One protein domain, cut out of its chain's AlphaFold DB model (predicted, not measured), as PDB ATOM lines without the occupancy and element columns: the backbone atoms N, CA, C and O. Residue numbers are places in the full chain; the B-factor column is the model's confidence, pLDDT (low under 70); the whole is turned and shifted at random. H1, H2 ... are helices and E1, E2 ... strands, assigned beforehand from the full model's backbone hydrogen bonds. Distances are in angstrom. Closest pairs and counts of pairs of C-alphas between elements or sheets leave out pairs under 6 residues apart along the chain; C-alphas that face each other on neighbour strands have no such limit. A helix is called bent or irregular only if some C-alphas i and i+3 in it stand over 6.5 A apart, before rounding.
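Overview. This is residues 9 to 107 of the 370 residues of an uncharacterized protein of Exidia glandulosa HHB12029 (UniProt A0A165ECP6). The chain winds in stacked turns, like a short solenoid: four parallel strands, in the order E1 E2 E3 E4, make one wall, and the return stretches, with H2, H3 and residues 73 to 89, run back on one side of it. The 99 printed residues hold four named helices and four named strands, in the order E1 H1 H2 E2 H3 E3 E4 H4, of mixed class. The whole is compact, with a radius of gyration of the C-alphas of 12.6 A and spans of 34 by 27 by 18 A.

Arrangement. E1 (10 to 17) and E2 (39 to 47) are parallel at 9 degrees, with N 14 and O 43 at 2.9 A. E3 (67 to 72) is parallel to E2 at 4 degrees, N 44 and O 69 at 2.9 A, and to E4 (90 to 94) at 4 degrees, N 70 and O 92 at 2.9 A. H2 (26 to 38) only grazes the sheet. With residues 26 to 29 alone it only just touches H3 (54 to 57), with 3 pairs of C-alphas within 8 A; the closest, Ser 26 and Pro 54, are 6.1 A apart. H1 (20 to 23) is close to H2 but not clearly touching, C-alphas 20 and 26 being 7.7 A apart. H4 (101 to 104) touches no helix; H1, H3 and H4 are not on the sheet. E1, H1 H2, E2 and E2, H3, E3 are strand-helix-strand units, parallel neighbour strands joined through helices, with right-handed crossovers. Residues 60 to 61 pair with 83 to 84, parallel. H2 has 3 of 9 O i to N i+4 pairs within hydrogen-bond range and 6 of 10 O i to N i+3 pairs; H1, H3 and H4 are too short for an i+4 pair.

Along the chain. E1 begins at C-alpha 10 (-16.418, -40.623, 8.738) and is 21.9 A long, E2 22.5 A, E3 16.8 A and E4 13.5 A. H2 is 19.4 A long and irregular, C-alphas 34 and 37 being 7.7 A apart. H1, H3 and H4 have four residues each; H4 ends at C-alpha 104 (-23.115, -54.394, -2.486).

Size, cuts and confidence. The C-alphas of Arg 22 and Pro 107, the two farthest apart, are 38.6 A apart. The printed part has no cut, and the link E3 to E4, 17 residues, is long. Mean pLDDT of the printed part is 76.7; residues 17 to 32, 47 to 56, 74 to 80 and 97 are under 70.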
ATOM      1  N   ASP A   9     -14.565 -42.091  12.904       84.69
ATOM      2  CA  ASP A   9     -15.415 -42.644  11.847       84.69
ATOM      3  C   ASP A   9     -16.000 -41.499  11.003       84.69
ATOM      4  O   ASP A   9     -16.401 -40.459  11.533       84.69
ATOM      5  N   ILE A  10     -16.044 -41.679   9.684       84.94
ATOM      6  CA  ILE A  10     -16.418 -40.623   8.738       84.94
ATOM      7  C   ILE A  10     -17.834 -40.869   8.216       84.94
ATOM      8  O   ILE A  10     -18.183 -41.975   7.792       84.94
ATOM      9  N   ARG A  11     -18.647 -39.810   8.224       86.81
ATOM     10  CA  ARG A  11     -19.932 -39.752   7.523       86.81
ATOM     11  C   ARG A  11     -19.781 -38.831   6.321       86.81
ATOM     12  O   ARG A  11     -19.320 -37.704   6.482       86.81
ATOM     13  N   VAL A  12     -20.142 -39.320   5.142       83.81
ATOM     14  CA  VAL A  12     -20.031 -38.580   3.883       83.81
ATOM     15  C   VAL A  12     -21.427 -38.349   3.328       83.81
ATOM     16  O   VAL A  12     -22.207 -39.290   3.211       83.81
ATOM     17  N   HIS A  13     -21.707 -37.100   2.974       83.88
ATOM     18  CA  HIS A  13     -22.863 -36.702   2.184       83.88
ATOM     19  C   HIS A  13     -22.340 -36.076   0.892       83.88
ATOM     20  O   HIS A  13     -21.460 -35.210   0.947       83.88
ATOM     21  N   MET A  14     -22.806 -36.561  -0.254       79.12
ATOM     22  CA  MET A  14     -22.286 -36.183  -1.562       79.12
ATOM     23  C   MET A  14     -23.427 -35.889  -2.530       79.12
ATOM     24  O   MET A  14     -24.134 -36.798  -2.956       79.12
ATOM     25  N   ASP A  15     -23.539 -34.627  -2.936       75.12
ATOM     26  CA  ASP A  15     -24.470 -34.198  -3.978       75.12
ATOM     27  C   ASP A  15     -23.746 -34.116  -5.329       75.12
ATOM     28  O   ASP A  15     -22.925 -33.231  -5.584       75.12
ATOM     29  N   LEU A  16     -24.035 -35.059  -6.216       70.19
ATOM     30  CA  LEU A  16     -23.531 -35.105  -7.583       70.19
ATOM     31  C   LEU A  16     -24.549 -34.433  -8.513       70.19
ATOM     32  O   LEU A  16     -25.344 -35.099  -9.174       70.19
ATOM     33  N   VAL A  17     -24.538 -33.100  -8.540       66.25
ATOM     34  CA  VAL A  17     -25.371 -32.276  -9.436       66.25
ATOM     35  C   VAL A  17     -24.496 -31.706 -10.557       66.25
ATOM     36  O   VAL A  17     -23.362 -31.294 -10.308       66.25
ATOM     37  N   ASP A  18     -25.008 -31.643 -11.785       54.72
ATOM     38  CA  ASP A  18     -24.247 -31.306 -13.003       54.72
ATOM     39  C   ASP A  18     -23.499 -29.934 -13.056       54.72
ATOM     40  O   ASP A  18     -22.633 -29.767 -13.914       54.72
ATOM     41  N   PRO A  19     -23.637 -28.946 -12.137       47.34
ATOM     42  CA  PRO A  19     -22.637 -27.872 -12.056       47.34
ATOM     43  C   PRO A  19     -21.291 -28.349 -11.472       47.34
ATOM     44  O   PRO A  19     -20.239 -27.784 -11.779       47.34
ATOM     45  N   MET A  20     -21.285 -29.407 -10.651       45.00
ATOM     46  CA  MET A  20     -20.083 -29.963 -10.011       45.00
ATOM     47  C   MET A  20     -19.234 -30.831 -10.945       45.00
ATOM     48  O   MET A  20     -18.042 -31.012 -10.677       45.00
ATOM     49  N   ALA A  21     -19.791 -31.316 -12.060       46.41
ATOM     50  CA  ALA A  21     -19.004 -31.942 -13.122       46.41
ATOM     51  C   ALA A  21     -17.985 -30.949 -13.721       46.41
ATOM     52  O   ALA A  21     -16.872 -31.337 -14.072       46.41
ATOM     53  N   ARG A  22     -18.322 -29.646 -13.734       43.56
ATOM     54  CA  ARG A  22     -17.431 -28.550 -14.164       43.56
ATOM     55  C   ARG A  22     -16.560 -27.968 -13.041       43.56
ATOM     56  O   ARG A  22     -15.511 -27.406 -13.341       43.56
ATOM     57  N   LEU A  23     -16.943 -28.125 -11.768       42.78
ATOM     58  CA  LEU A  23     -16.230 -27.568 -10.600       42.78
ATOM     59  C   LEU A  23     -15.461 -28.594  -9.741       42.78
ATOM     60  O   LEU A  23     -14.871 -28.222  -8.730       42.78
ATOM     61  N   GLY A  24     -15.378 -29.862 -10.152       45.66
ATOM     62  CA  GLY A  24     -14.461 -30.826  -9.534       45.66
ATOM     63  C   GLY A  24     -15.056 -31.729  -8.451       45.66
ATOM     64  O   GLY A  24     -14.294 -32.281  -7.660       45.66
ATOM     65  N   GLY A  25     -16.370 -31.975  -8.445       49.03
ATOM     66  CA  GLY A  25     -16.982 -32.986  -7.567       49.03
ATOM     67  C   GLY A  25     -16.389 -34.390  -7.767       49.03
ATOM     68  O   GLY A  25     -16.102 -35.092  -6.802       49.03
ATOM     69  N   SER A  26     -16.063 -34.759  -9.013       51.19
ATOM     70  CA  SER A  26     -15.323 -35.994  -9.326       51.19
ATOM     71  C   SER A  26     -13.835 -35.935  -8.946       51.19
ATOM     72  O   SER A  26     -13.226 -36.972  -8.690       51.19
ATOM     73  N   ARG A  27     -13.244 -34.733  -8.840       52.41
ATOM     74  CA  ARG A  27     -11.855 -34.527  -8.383       52.41
ATOM     75  C   ARG A  27     -11.705 -34.664  -6.867       52.41
ATOM     76  O   ARG A  27     -10.580 -34.794  -6.392       52.41
ATOM     77  N   ALA A  28     -12.805 -34.657  -6.112       55.94
ATOM     78  CA  ALA A  28     -12.782 -34.920  -4.677       55.94
ATOM     79  C   ALA A  28     -12.638 -36.418  -4.354       55.94
ATOM     80  O   ALA A  28     -12.164 -36.748  -3.274       55.94
ATOM     81  N   LEU A  29     -12.968 -37.329  -5.279       61.41
ATOM     82  CA  LEU A  29     -12.866 -38.780  -5.052       61.41
ATOM     83  C   LEU A  29     -11.448 -39.251  -4.700       61.41
ATOM     84  O   LEU A  29     -11.315 -39.931  -3.687       61.41
ATOM     85  N   PRO A  30     -10.383 -38.830  -5.412       63.78
ATOM     86  CA  PRO A  30      -9.009 -39.103  -4.990       63.78
ATOM     87  C   PRO A  30      -8.657 -38.587  -3.584       63.78
ATOM     88  O   PRO A  30      -7.782 -39.147  -2.934       63.78
ATOM     89  N   LEU A  31      -9.329 -37.540  -3.082       63.94
ATOM     90  CA  LEU A  31      -9.118 -37.044  -1.713       63.94
ATOM     91  C   LEU A  31      -9.746 -37.967  -0.658       63.94
ATOM     92  O   LEU A  31      -9.328 -37.941   0.499       63.94
ATOM     93  N   PHE A  32     -10.731 -38.784  -1.046       66.06
ATOM     94  CA  PHE A  32     -11.346 -39.787  -0.178       66.06
ATOM     95  C   PHE A  32     -10.579 -41.108  -0.158       66.06
ATOM     96  O   PHE A  32     -10.770 -41.872   0.783       66.06
ATOM     97  N   ASP A  33      -9.688 -41.362  -1.121       74.81
ATOM     98  CA  ASP A  33      -8.957 -42.633  -1.242       74.81
ATOM     99  C   ASP A  33      -8.204 -43.011   0.037       74.81
ATOM    100  O   ASP A  33      -8.245 -44.162   0.462       74.81
ATOM    101  N   ALA A  34      -7.587 -42.029   0.702       76.62
ATOM    102  CA  ALA A  34      -6.864 -42.229   1.960       76.62
ATOM    103  C   ALA A  34      -7.776 -42.502   3.175       76.62
ATOM    104  O   ALA A  34      -7.284 -42.689   4.289       76.62
ATOM    105  N   HIS A  35      -9.096 -42.441   2.991       82.69
ATOM    106  CA  HIS A  35     -10.095 -42.459   4.059       82.69
ATOM    107  C   HIS A  35     -11.280 -43.393   3.788       82.69
ATOM    108  O   HIS A  35     -12.190 -43.454   4.617       82.69
ATOM    109  N   LEU A  36     -11.291 -44.122   2.664       85.69
ATOM    110  CA  LEU A  36     -12.361 -45.066   2.301       85.69
ATOM    111  C   LEU A  36     -12.582 -46.136   3.378       85.69
ATOM    112  O   LEU A  36     -13.712 -46.550   3.634       85.69
ATOM    113  N   ASP A  37     -11.507 -46.541   4.050       88.25
ATOM    114  CA  ASP A  37     -11.512 -47.490   5.158       88.25
ATOM    115  C   ASP A  37     -12.210 -46.957   6.416       88.25
ATOM    116  O   ASP A  37     -12.605 -47.746   7.269       88.25
ATOM    117  N   ARG A  38     -12.409 -45.641   6.532       87.62
ATOM    118  CA  ARG A  38     -13.016 -44.976   7.697       87.62
ATOM    119  C   ARG A  38     -14.460 -44.540   7.475       87.62
ATOM    120  O   ARG A  38     -15.100 -44.077   8.421       87.62
ATOM    121  N   ILE A  39     -14.976 -44.649   6.253       89.81
ATOM    122  CA  ILE A  39     -16.350 -44.255   5.934       89.81
ATOM    123  C   ILE A  39     -17.313 -45.299   6.508       89.81
ATOM    124  O   ILE A  39     -17.291 -46.462   6.113       89.81
ATOM    125  N   VAL A  40     -18.178 -44.870   7.432       93.19
ATOM    126  CA  VAL A  40     -19.204 -45.724   8.065       93.19
ATOM    127  C   VAL A  40     -20.619 -45.413   7.581       93.19
ATOM    128  O   VAL A  40     -21.504 -46.264   7.673       93.19
ATOM    129  N   HIS A  41     -20.837 -44.206   7.058       92.50
ATOM    130  CA  HIS A  41     -22.092 -43.770   6.453       92.50
ATOM    131  C   HIS A  41     -21.769 -43.021   5.168       92.50
ATOM    132  O   HIS A  41     -20.981 -42.072   5.203       92.50
ATOM    133  N   PHE A  42     -22.393 -43.422   4.067       91.19
ATOM    134  CA  PHE A  42     -22.271 -42.736   2.794       91.19
ATOM    135  C   PHE A  42     -23.652 -42.470   2.196       91.19
ATOM    136  O   PHE A  42     -24.419 -43.399   1.956       91.19
ATOM    137  N   GLU A  43     -23.971 -41.197   2.001       90.06
ATOM    138  CA  GLU A  43     -25.175 -40.741   1.317       90.06
ATOM    139  C   GLU A  43     -24.775 -40.050   0.017       90.06
ATOM    140  O   GLU A  43     -23.899 -39.180   0.012       90.06
ATOM    141  N   ILE A  44     -25.390 -40.472  -1.083       85.38
ATOM    142  CA  ILE A  44     -25.123 -39.951  -2.417       85.38
ATOM    143  C   ILE A  44     -26.457 -39.550  -3.035       85.38
ATOM    144  O   ILE A  44     -27.301 -40.404  -3.299       85.38
ATOM    145  N   ASN A  45     -26.623 -38.264  -3.311       81.88
ATOM    146  CA  ASN A  45     -27.714 -37.775  -4.139       81.88
ATOM    147  C   ASN A  45     -27.127 -37.434  -5.495       81.88
ATOM    148  O   ASN A  45     -26.219 -36.608  -5.573       81.88
ATOM    149  N   TRP A  46     -27.614 -38.036  -6.573       78.69
ATOM    150  CA  TRP A  46     -27.179 -37.637  -7.902       78.69
ATOM    151  C   TRP A  46     -28.332 -37.172  -8.775       78.69
ATOM    152  O   TRP A  46     -29.409 -37.765  -8.818       78.69
ATOM    153  N   ALA A  47     -28.073 -36.080  -9.484       69.19
ATOM    154  CA  ALA A  47     -29.005 -35.429 -10.380       69.19
ATOM    155  C   ALA A  47     -28.247 -35.056 -11.656       69.19
ATOM    156  O   ALA A  47     -27.353 -34.207 -11.618       69.19
ATOM    157  N   ARG A  48     -28.612 -35.673 -12.789       63.84
ATOM    158  CA  ARG A  48     -28.013 -35.397 -14.111       63.84
ATOM    159  C   ARG A  48     -26.493 -35.598 -14.153       63.84
ATOM    160  O   ARG A  48     -25.756 -34.747 -14.632       63.84
ATOM    161  N   VAL A  49     -26.000 -36.717 -13.635       61.16
ATOM    162  CA  VAL A  49     -24.574 -37.044 -13.766       61.16
ATOM    163  C   VAL A  49     -24.311 -37.550 -15.181       61.16
ATOM    164  O   VAL A  49     -24.975 -38.480 -15.636       61.16
ATOM    165  N   ALA A  50     -23.339 -36.949 -15.870       58.53
ATOM    166  CA  ALA A  50     -22.864 -37.460 -17.151       58.53
ATOM    167  C   ALA A  50     -22.421 -38.927 -17.010       58.53
ATOM    168  O   ALA A  50     -21.716 -39.274 -16.059       58.53
ATOM    169  N   VAL A  51     -22.806 -39.766 -17.976       60.62
ATOM    170  CA  VAL A  51     -22.544 -41.219 -17.992       60.62
ATOM    171  C   VAL A  51     -21.055 -41.546 -17.777       60.62
ATOM    172  O   VAL A  51     -20.733 -42.545 -17.138       60.62
ATOM    173  N   ASP A  52     -20.161 -40.647 -18.197       60.66
ATOM    174  CA  ASP A  52     -18.702 -40.782 -18.094       60.66
ATOM    175  C   ASP A  52     -18.102 -40.266 -16.771       60.66
ATOM    176  O   ASP A  52     -16.893 -40.039 -16.671       60.66
ATOM    177  N   SER A  53     -18.912 -40.031 -15.734       64.81
ATOM    178  CA  SER A  53     -18.385 -39.577 -14.445       64.81
ATOM    179  C   SER A  53     -17.373 -40.587 -13.881       64.81
ATOM    180  O   SER A  53     -17.716 -41.760 -13.710       64.81
ATOM    181  N   PRO A  54     -16.158 -40.151 -13.485       65.62
ATOM    182  CA  PRO A  54     -15.163 -41.011 -12.833       65.62
ATOM    183  C   PRO A  54     -15.676 -41.726 -11.575       65.62
ATOM    184  O   PRO A  54     -15.103 -42.724 -11.149       65.62
ATOM    185  N   PHE A  55     -16.747 -41.207 -10.964       68.00
ATOM    186  CA  PHE A  55     -17.431 -41.861  -9.851       68.00
ATOM    187  C   PHE A  55     -18.117 -43.163 -10.268       68.00
ATOM    188  O   PHE A  55     -18.045 -44.156  -9.554       68.00
ATOM    189  N   LEU A  56     -18.781 -43.140 -11.423       68.31
ATOM    190  CA  LEU A  56     -19.602 -44.235 -11.931       68.31
ATOM    191  C   LEU A  56     -18.733 -45.341 -12.542       68.31
ATOM    192  O   LEU A  56     -19.078 -46.513 -12.473       68.31
ATOM    193  N   THR A  57     -17.567 -44.986 -13.081       70.38
ATOM    194  CA  THR A  57     -16.639 -45.940 -13.708       70.38
ATOM    195  C   THR A  57     -15.664 -46.593 -12.726       70.38
ATOM    196  O   THR A  57     -15.018 -47.586 -13.067       70.38
ATOM    197  N   ARG A  58     -15.537 -46.077 -11.495       76.19
ATOM    198  CA  ARG A  58     -14.598 -46.594 -10.493       76.19
ATOM    199  C   ARG A  58     -15.278 -47.548  -9.517       76.19
ATOM    200  O   ARG A  58     -16.311 -47.239  -8.932       76.19
ATOM    201  N   ARG A  59     -14.615 -48.673  -9.234       84.50
ATOM    202  CA  ARG A  59     -14.977 -49.538  -8.107       84.50
ATOM    203  C   ARG A  59     -14.537 -48.905  -6.786       84.50
ATOM    204  O   ARG A  59     -13.341 -48.706  -6.569       84.50
ATOM    205  N   LEU A  60     -15.486 -48.631  -5.897       86.31
ATOM    206  CA  LEU A  60     -15.231 -48.124  -4.548       86.31
ATOM    207  C   LEU A  60     -15.347 -49.263  -3.536       86.31
ATOM    208  O   LEU A  60     -16.369 -49.939  -3.474       86.31
ATOM    209  N   VAL A  61     -14.304 -49.476  -2.735       90.31
ATOM    210  CA  VAL A  61     -14.306 -50.474  -1.656       90.31
ATOM    211  C   VAL A  61     -14.375 -49.738  -0.324       90.31
ATOM    212  O   VAL A  61     -13.463 -48.991   0.017       90.31
ATOM    213  N   LEU A  62     -15.462 -49.941   0.416       92.00
ATOM    214  CA  LEU A  62     -15.762 -49.247   1.666       92.00
ATOM    215  C   LEU A  62     -15.922 -50.288   2.793       92.00
ATOM    216  O   LEU A  62     -17.042 -50.676   3.131       92.00
ATOM    217  N   PRO A  63     -14.813 -50.801   3.362       91.31
ATOM    218  CA  PRO A  63     -14.821 -51.997   4.209       91.31
ATOM    219  C   PRO A  63     -15.549 -51.817   5.547       91.31
ATOM    220  O   PRO A  63     -16.024 -52.799   6.109       91.31
ATOM    221  N   ARG A  64     -15.652 -50.584   6.061       92.94
ATOM    222  CA  ARG A  64     -16.346 -50.261   7.322       92.94
ATOM    223  C   ARG A  64     -17.714 -49.605   7.110       92.94
ATOM    224  O   ARG A  64     -18.337 -49.194   8.092       92.94
ATOM    225  N   LEU A  65     -18.189 -49.512   5.866       94.25
ATOM    226  CA  LEU A  65     -19.468 -48.883   5.553       94.25
ATOM    227  C   LEU A  65     -20.612 -49.687   6.155       94.25
ATOM    228  O   LEU A  65     -20.796 -50.845   5.805       94.25
ATOM    229  N   ARG A  66     -21.399 -49.051   7.026       95.06
ATOM    230  CA  ARG A  66     -22.575 -49.657   7.666       95.06
ATOM    231  C   ARG A  66     -23.882 -49.175   7.058       95.06
ATOM    232  O   ARG A  66     -24.859 -49.915   7.076       95.06
ATOM    233  N   CYS A  67     -23.914 -47.946   6.544       95.88
ATOM    234  CA  CYS A  67     -25.108 -47.333   5.976       95.88
ATOM    235  C   CYS A  67     -24.794 -46.722   4.614       95.88
ATOM    236  O   CYS A  67     -23.924 -45.855   4.519       95.88
ATOM    237  N   LEU A  68     -25.526 -47.154   3.592       94.38
ATOM    238  CA  LEU A  68     -25.471 -46.601   2.249       94.38
ATOM    239  C   LEU A  68     -26.857 -46.104   1.862       94.38
ATOM    240  O   LEU A  68     -27.817 -46.875   1.867       94.38
ATOM    241  N   ARG A  69     -26.939 -44.824   1.512       93.12
ATOM    242  CA  ARG A  69     -28.128 -44.232   0.913       93.12
ATOM    243  C   ARG A  69     -27.779 -43.657  -0.446       93.12
ATOM    244  O   ARG A  69     -26.827 -42.893  -0.560       93.12
ATOM    245  N   MET A  70     -28.537 -44.032  -1.465       89.44
ATOM    246  CA  MET A  70     -28.349 -43.529  -2.818       89.44
ATOM    247  C   MET A  70     -29.696 -43.102  -3.382       89.44
ATOM    248  O   MET A  70     -30.640 -43.889  -3.402       89.44
ATOM    249  N   THR A  71     -29.769 -41.856  -3.831       87.50
ATOM    250  CA  THR A  71     -30.971 -41.275  -4.420       87.50
ATOM    251  C   THR A  71     -30.627 -40.717  -5.790       87.50
ATOM    252  O   THR A  71     -29.697 -39.924  -5.936       87.50
ATOM    253  N   ASN A  72     -31.384 -41.136  -6.798       81.81
ATOM    254  CA  ASN A  72     -31.245 -40.667  -8.165       81.81
ATOM    255  C   ASN A  72     -32.476 -39.859  -8.563       81.81
ATOM    256  O   ASN A  72     -33.534 -40.409  -8.834       81.81
ATOM    257  N   THR A  73     -32.350 -38.547  -8.679       72.50
ATOM    258  CA  THR A  73     -33.506 -37.718  -9.038       72.50
ATOM    259  C   THR A  73     -33.740 -37.636 -10.554       72.50
ATOM    260  O   THR A  73     -34.471 -36.751 -10.999       72.50
ATOM    261  N   HIS A  74     -33.087 -38.474 -11.375       68.94
ATOM    262  CA  HIS A  74     -33.193 -38.438 -12.838       68.94
ATOM    263  C   HIS A  74     -33.304 -39.840 -13.464       68.94
ATOM    264  O   HIS A  74     -32.373 -40.641 -13.412       68.94
ATOM    265  N   ASP A  75     -34.428 -40.105 -14.129       59.62
ATOM    266  CA  ASP A  75     -34.823 -41.435 -14.631       59.62
ATOM    267  C   ASP A  75     -33.955 -41.940 -15.815       59.62
ATOM    268  O   ASP A  75     -33.914 -43.125 -16.131       59.62
ATOM    269  N   GLU A  76     -33.216 -41.043 -16.475       56.34
ATOM    270  CA  GLU A  76     -32.566 -41.329 -17.768       56.34
ATOM    271  C   GLU A  76     -31.129 -41.888 -17.687       56.34
ATOM    272  O   GLU A  76     -30.617 -42.405 -18.681       56.34
ATOM    273  N   ALA A  77     -30.447 -41.814 -16.537       54.44
ATOM    274  CA  ALA A  77     -29.040 -42.222 -16.434       54.44
ATOM    275  C   ALA A  77     -28.890 -43.670 -15.926       54.44
ATOM    276  O   ALA A  77     -28.865 -43.924 -14.723       54.44
ATOM    277  N   GLN A  78     -28.741 -44.629 -16.848       57.12
ATOM    278  CA  GLN A  78     -28.475 -46.048 -16.549       57.12
ATOM    279  C   GLN A  78     -26.997 -46.330 -16.224       57.12
ATOM    280  O   GLN A  78     -26.363 -47.198 -16.825       57.12
ATOM    281  N   SER A  79     -26.409 -45.606 -15.280       62.66
ATOM    282  CA  SER A  79     -25.014 -45.847 -14.904       62.66
ATOM    283  C   SER A  79     -24.916 -46.839 -13.749       62.66
ATOM    284  O   SER A  79     -25.516 -46.631 -12.696       62.66
ATOM    285  N   VAL A  80     -24.155 -47.920 -13.951       69.00
ATOM    286  CA  VAL A  80     -23.918 -48.944 -12.924       69.00
ATOM    287  C   VAL A  80     -23.001 -48.370 -11.848       69.00
ATOM    288  O   VAL A  80     -21.887 -47.951 -12.147       69.00
ATOM    289  N   VAL A  81     -23.433 -48.383 -10.587       74.06
ATOM    290  CA  VAL A  81     -22.548 -48.041  -9.464       74.06
ATOM    291  C   VAL A  81     -21.853 -49.290  -8.925       74.06
ATOM    292  O   VAL A  81     -22.503 -50.262  -8.530       74.06
ATOM    293  N   HIS A  82     -20.520 -49.243  -8.861       84.62
ATOM    294  CA  HIS A  82     -19.668 -50.339  -8.398       84.62
ATOM    295  C   HIS A  82     -19.147 -50.087  -6.973       84.62
ATOM    296  O   HIS A  82     -17.980 -49.745  -6.774       84.62
ATOM    297  N   ILE A  83     -19.996 -50.269  -5.959       87.31
ATOM    298  CA  ILE A  83     -19.594 -50.180  -4.543       87.31
ATOM    299  C   ILE A  83     -19.498 -51.586  -3.939       87.31
ATOM    300  O   ILE A  83     -20.424 -52.384  -4.052       87.31
ATOM    301  N   ALA A  84     -18.384 -51.876  -3.269       90.56
ATOM    302  CA  ALA A  84     -18.197 -53.062  -2.442       90.56
ATOM    303  C   ALA A  84     -18.174 -52.665  -0.960       90.56
ATOM    304  O   ALA A  84     -17.270 -51.948  -0.522       90.56
ATOM    305  N   ALA A  85     -19.159 -53.133  -0.194       92.62
ATOM    306  CA  ALA A  85     -19.359 -52.762   1.207       92.62
ATOM    307  C   ALA A  85     -19.636 -54.014   2.066       92.62
ATOM    308  O   ALA A  85     -20.788 -54.320   2.367       92.62
ATOM    309  N   PRO A  86     -18.598 -54.778   2.457       91.38
ATOM    310  CA  PRO A  86     -18.776 -56.067   3.133       91.38
ATOM    311  C   PRO A  86     -19.436 -55.957   4.516       91.38
ATOM    312  O   PRO A  86     -20.128 -56.880   4.924       91.38
ATOM    313  N   ALA A  87     -19.271 -54.834   5.222       92.50
ATOM    314  CA  ALA A  87     -19.864 -54.599   6.543       92.50
ATOM    315  C   ALA A  87     -21.217 -53.853   6.493       92.50
ATOM    316  O   ALA A  87     -21.636 -53.266   7.498       92.50
ATOM    317  N   LEU A  88     -21.873 -53.813   5.326       95.12
ATOM    318  CA  LEU A  88     -23.090 -53.033   5.124       95.12
ATOM    319  C   LEU A  88     -24.268 -53.625   5.901       95.12
ATOM    320  O   LEU A  88     -24.632 -54.779   5.715       95.12
ATOM    321  N   GLN A  89     -24.903 -52.791   6.726       96.19
ATOM    322  CA  GLN A  89     -26.050 -53.167   7.558       96.19
ATOM    323  C   GLN A  89     -27.351 -52.513   7.089       96.19
ATOM    324  O   GLN A  89     -28.432 -53.042   7.336       96.19
ATOM    325  N   ARG A  90     -27.273 -51.349   6.439       96.50
ATOM    326  CA  ARG A  90     -28.436 -50.584   5.982       96.50
ATOM    327  C   ARG A  90     -28.221 -50.104   4.557       96.50
ATOM    328  O   ARG A  90     -27.246 -49.401   4.292       96.50
ATOM    329  N   LEU A  91     -29.155 -50.450   3.681       95.06
ATOM    330  CA  LEU A  91     -29.175 -50.044   2.285       95.06
ATOM    331  C   LEU A  91     -30.490 -49.331   1.974       95.06
ATOM    332  O   LEU A  91     -31.555 -49.892   2.221       95.06
ATOM    333  N   LEU A  92     -30.402 -48.104   1.461       94.38
ATOM    334  CA  LEU A  92     -31.549 -47.283   1.086       94.38
ATOM    335  C   LEU A  92     -31.368 -46.761  -0.337       94.38
ATOM    336  O   LEU A  92     -30.512 -45.906  -0.562       94.38
ATOM    337  N   PHE A  93     -32.163 -47.253  -1.278       91.75
ATOM    338  CA  PHE A  93     -32.146 -46.824  -2.672       91.75
ATOM    339  C   PHE A  93     -33.439 -46.141  -3.053       91.75
ATOM    340  O   PHE A  93     -34.513 -46.667  -2.798       91.75
ATOM    341  N   ASP A  94     -33.316 -45.003  -3.721       89.25
ATOM    342  CA  ASP A  94     -34.434 -44.275  -4.299       89.25
ATOM    343  C   ASP A  94     -34.123 -43.958  -5.760       89.25
ATOM    344  O   ASP A  94     -33.161 -43.245  -6.054       89.25
ATOM    345  N   SER A  95     -34.909 -44.527  -6.675       83.50
ATOM    346  CA  SER A  95     -34.807 -44.316  -8.123       83.50
ATOM    347  C   SER A  95     -33.466 -44.771  -8.735       83.50
ATOM    348  O   SER A  95     -33.060 -44.366  -9.828       83.50
ATOM    349  N   VAL A  96     -32.754 -45.657  -8.031       80.12
ATOM    350  CA  VAL A  96     -31.477 -46.245  -8.451       80.12
ATOM    351  C   VAL A  96     -31.719 -47.591  -9.139       80.12
ATOM    352  O   VAL A  96     -32.018 -48.593  -8.496       80.12
ATOM    353  N   THR A  97     -31.559 -47.631 -10.458       69.56
ATOM    354  CA  THR A  97     -32.009 -48.761 -11.293       69.56
ATOM    355  C   THR A  97     -30.880 -49.704 -11.717       69.56
ATOM    356  O   THR A  97     -31.133 -50.832 -12.137       69.56
ATOM    357  N   SER A  98     -29.621 -49.278 -11.581       75.12
ATOM    358  CA  SER A  98     -28.456 -50.005 -12.087       75.12
ATOM    359  C   SER A  98     -27.356 -50.086 -11.029       75.12
ATOM    360  O   SER A  98     -26.571 -49.160 -10.833       75.12
ATOM    361  N   VAL A  99     -27.318 -51.200 -10.295       77.50
ATOM    362  CA  VAL A  99     -26.327 -51.445  -9.238       77.50
ATOM    363  C   VAL A  99     -25.816 -52.870  -9.320       77.50
ATOM    364  O   VAL A  99     -26.565 -53.813  -9.579       77.50
ATOM    365  N   ASP A 100     -24.522 -53.026  -9.055       83.75
ATOM    366  CA  ASP A 100     -23.912 -54.332  -8.858       83.75
ATOM    367  C   ASP A 100     -24.273 -54.900  -7.476       83.75
ATOM    368  O   ASP A 100     -23.517 -54.829  -6.501       83.75
ATOM    369  N   TRP A 101     -25.472 -55.479  -7.399       84.88
ATOM    370  CA  TRP A 101     -26.013 -56.091  -6.190       84.88
ATOM    371  C   TRP A 101     -25.091 -57.150  -5.572       84.88
ATOM    372  O   TRP A 101     -25.099 -57.333  -4.357       84.88
ATOM    373  N   HIS A 102     -24.265 -57.834  -6.374       83.62
ATOM    374  CA  HIS A 102     -23.435 -58.929  -5.874       83.62
ATOM    375  C   HIS A 102     -22.316 -58.447  -4.954       83.62
ATOM    376  O   HIS A 102     -21.952 -59.161  -4.017       83.62
ATOM    377  N   ASN A 103     -21.774 -57.263  -5.233       83.12
ATOM    378  CA  ASN A 103     -20.722 -56.639  -4.437       83.12
ATOM    379  C   ASN A 103     -21.274 -55.773  -3.302       83.12
ATOM    380  O   ASN A 103     -20.585 -55.559  -2.302       83.12
ATOM    381  N   LEU A 104     -22.503 -55.286  -3.455       86.06
ATOM    382  CA  LEU A 104     -23.115 -54.394  -2.486       86.06
ATOM    383  C   LEU A 104     -23.829 -55.126  -1.348       86.06
ATOM    384  O   LEU A 104     -23.805 -54.669  -0.208       86.06
ATOM    385  N   VAL A 105     -24.468 -56.254  -1.654       84.19
ATOM    386  CA  VAL A 105     -25.297 -56.980  -0.694       84.19
ATOM    387  C   VAL A 105     -24.437 -57.923   0.143       84.19
ATOM    388  O   VAL A 105     -23.860 -58.894  -0.363       84.19
ATOM    389  N   SER A 106     -24.383 -57.641   1.443       85.44
ATOM    390  CA  SER A 106     -23.709 -58.459   2.452       85.44
ATOM    391  C   SER A 106     -24.709 -59.358   3.195       85.44
ATOM    392  O   SER A 106     -25.848 -58.937   3.405       85.44
ATOM    393  N   PRO A 107     -24.304 -60.563   3.644       87.69
ATOM    394  CA  PRO A 107     -25.094 -61.369   4.576       87.69
ATOM    395  C   PRO A 107     -25.510 -60.624   5.850       87.69
ATOM    396  O   PRO A 107     -26.568 -60.919   6.400       87.69
TER     397      PRO A 107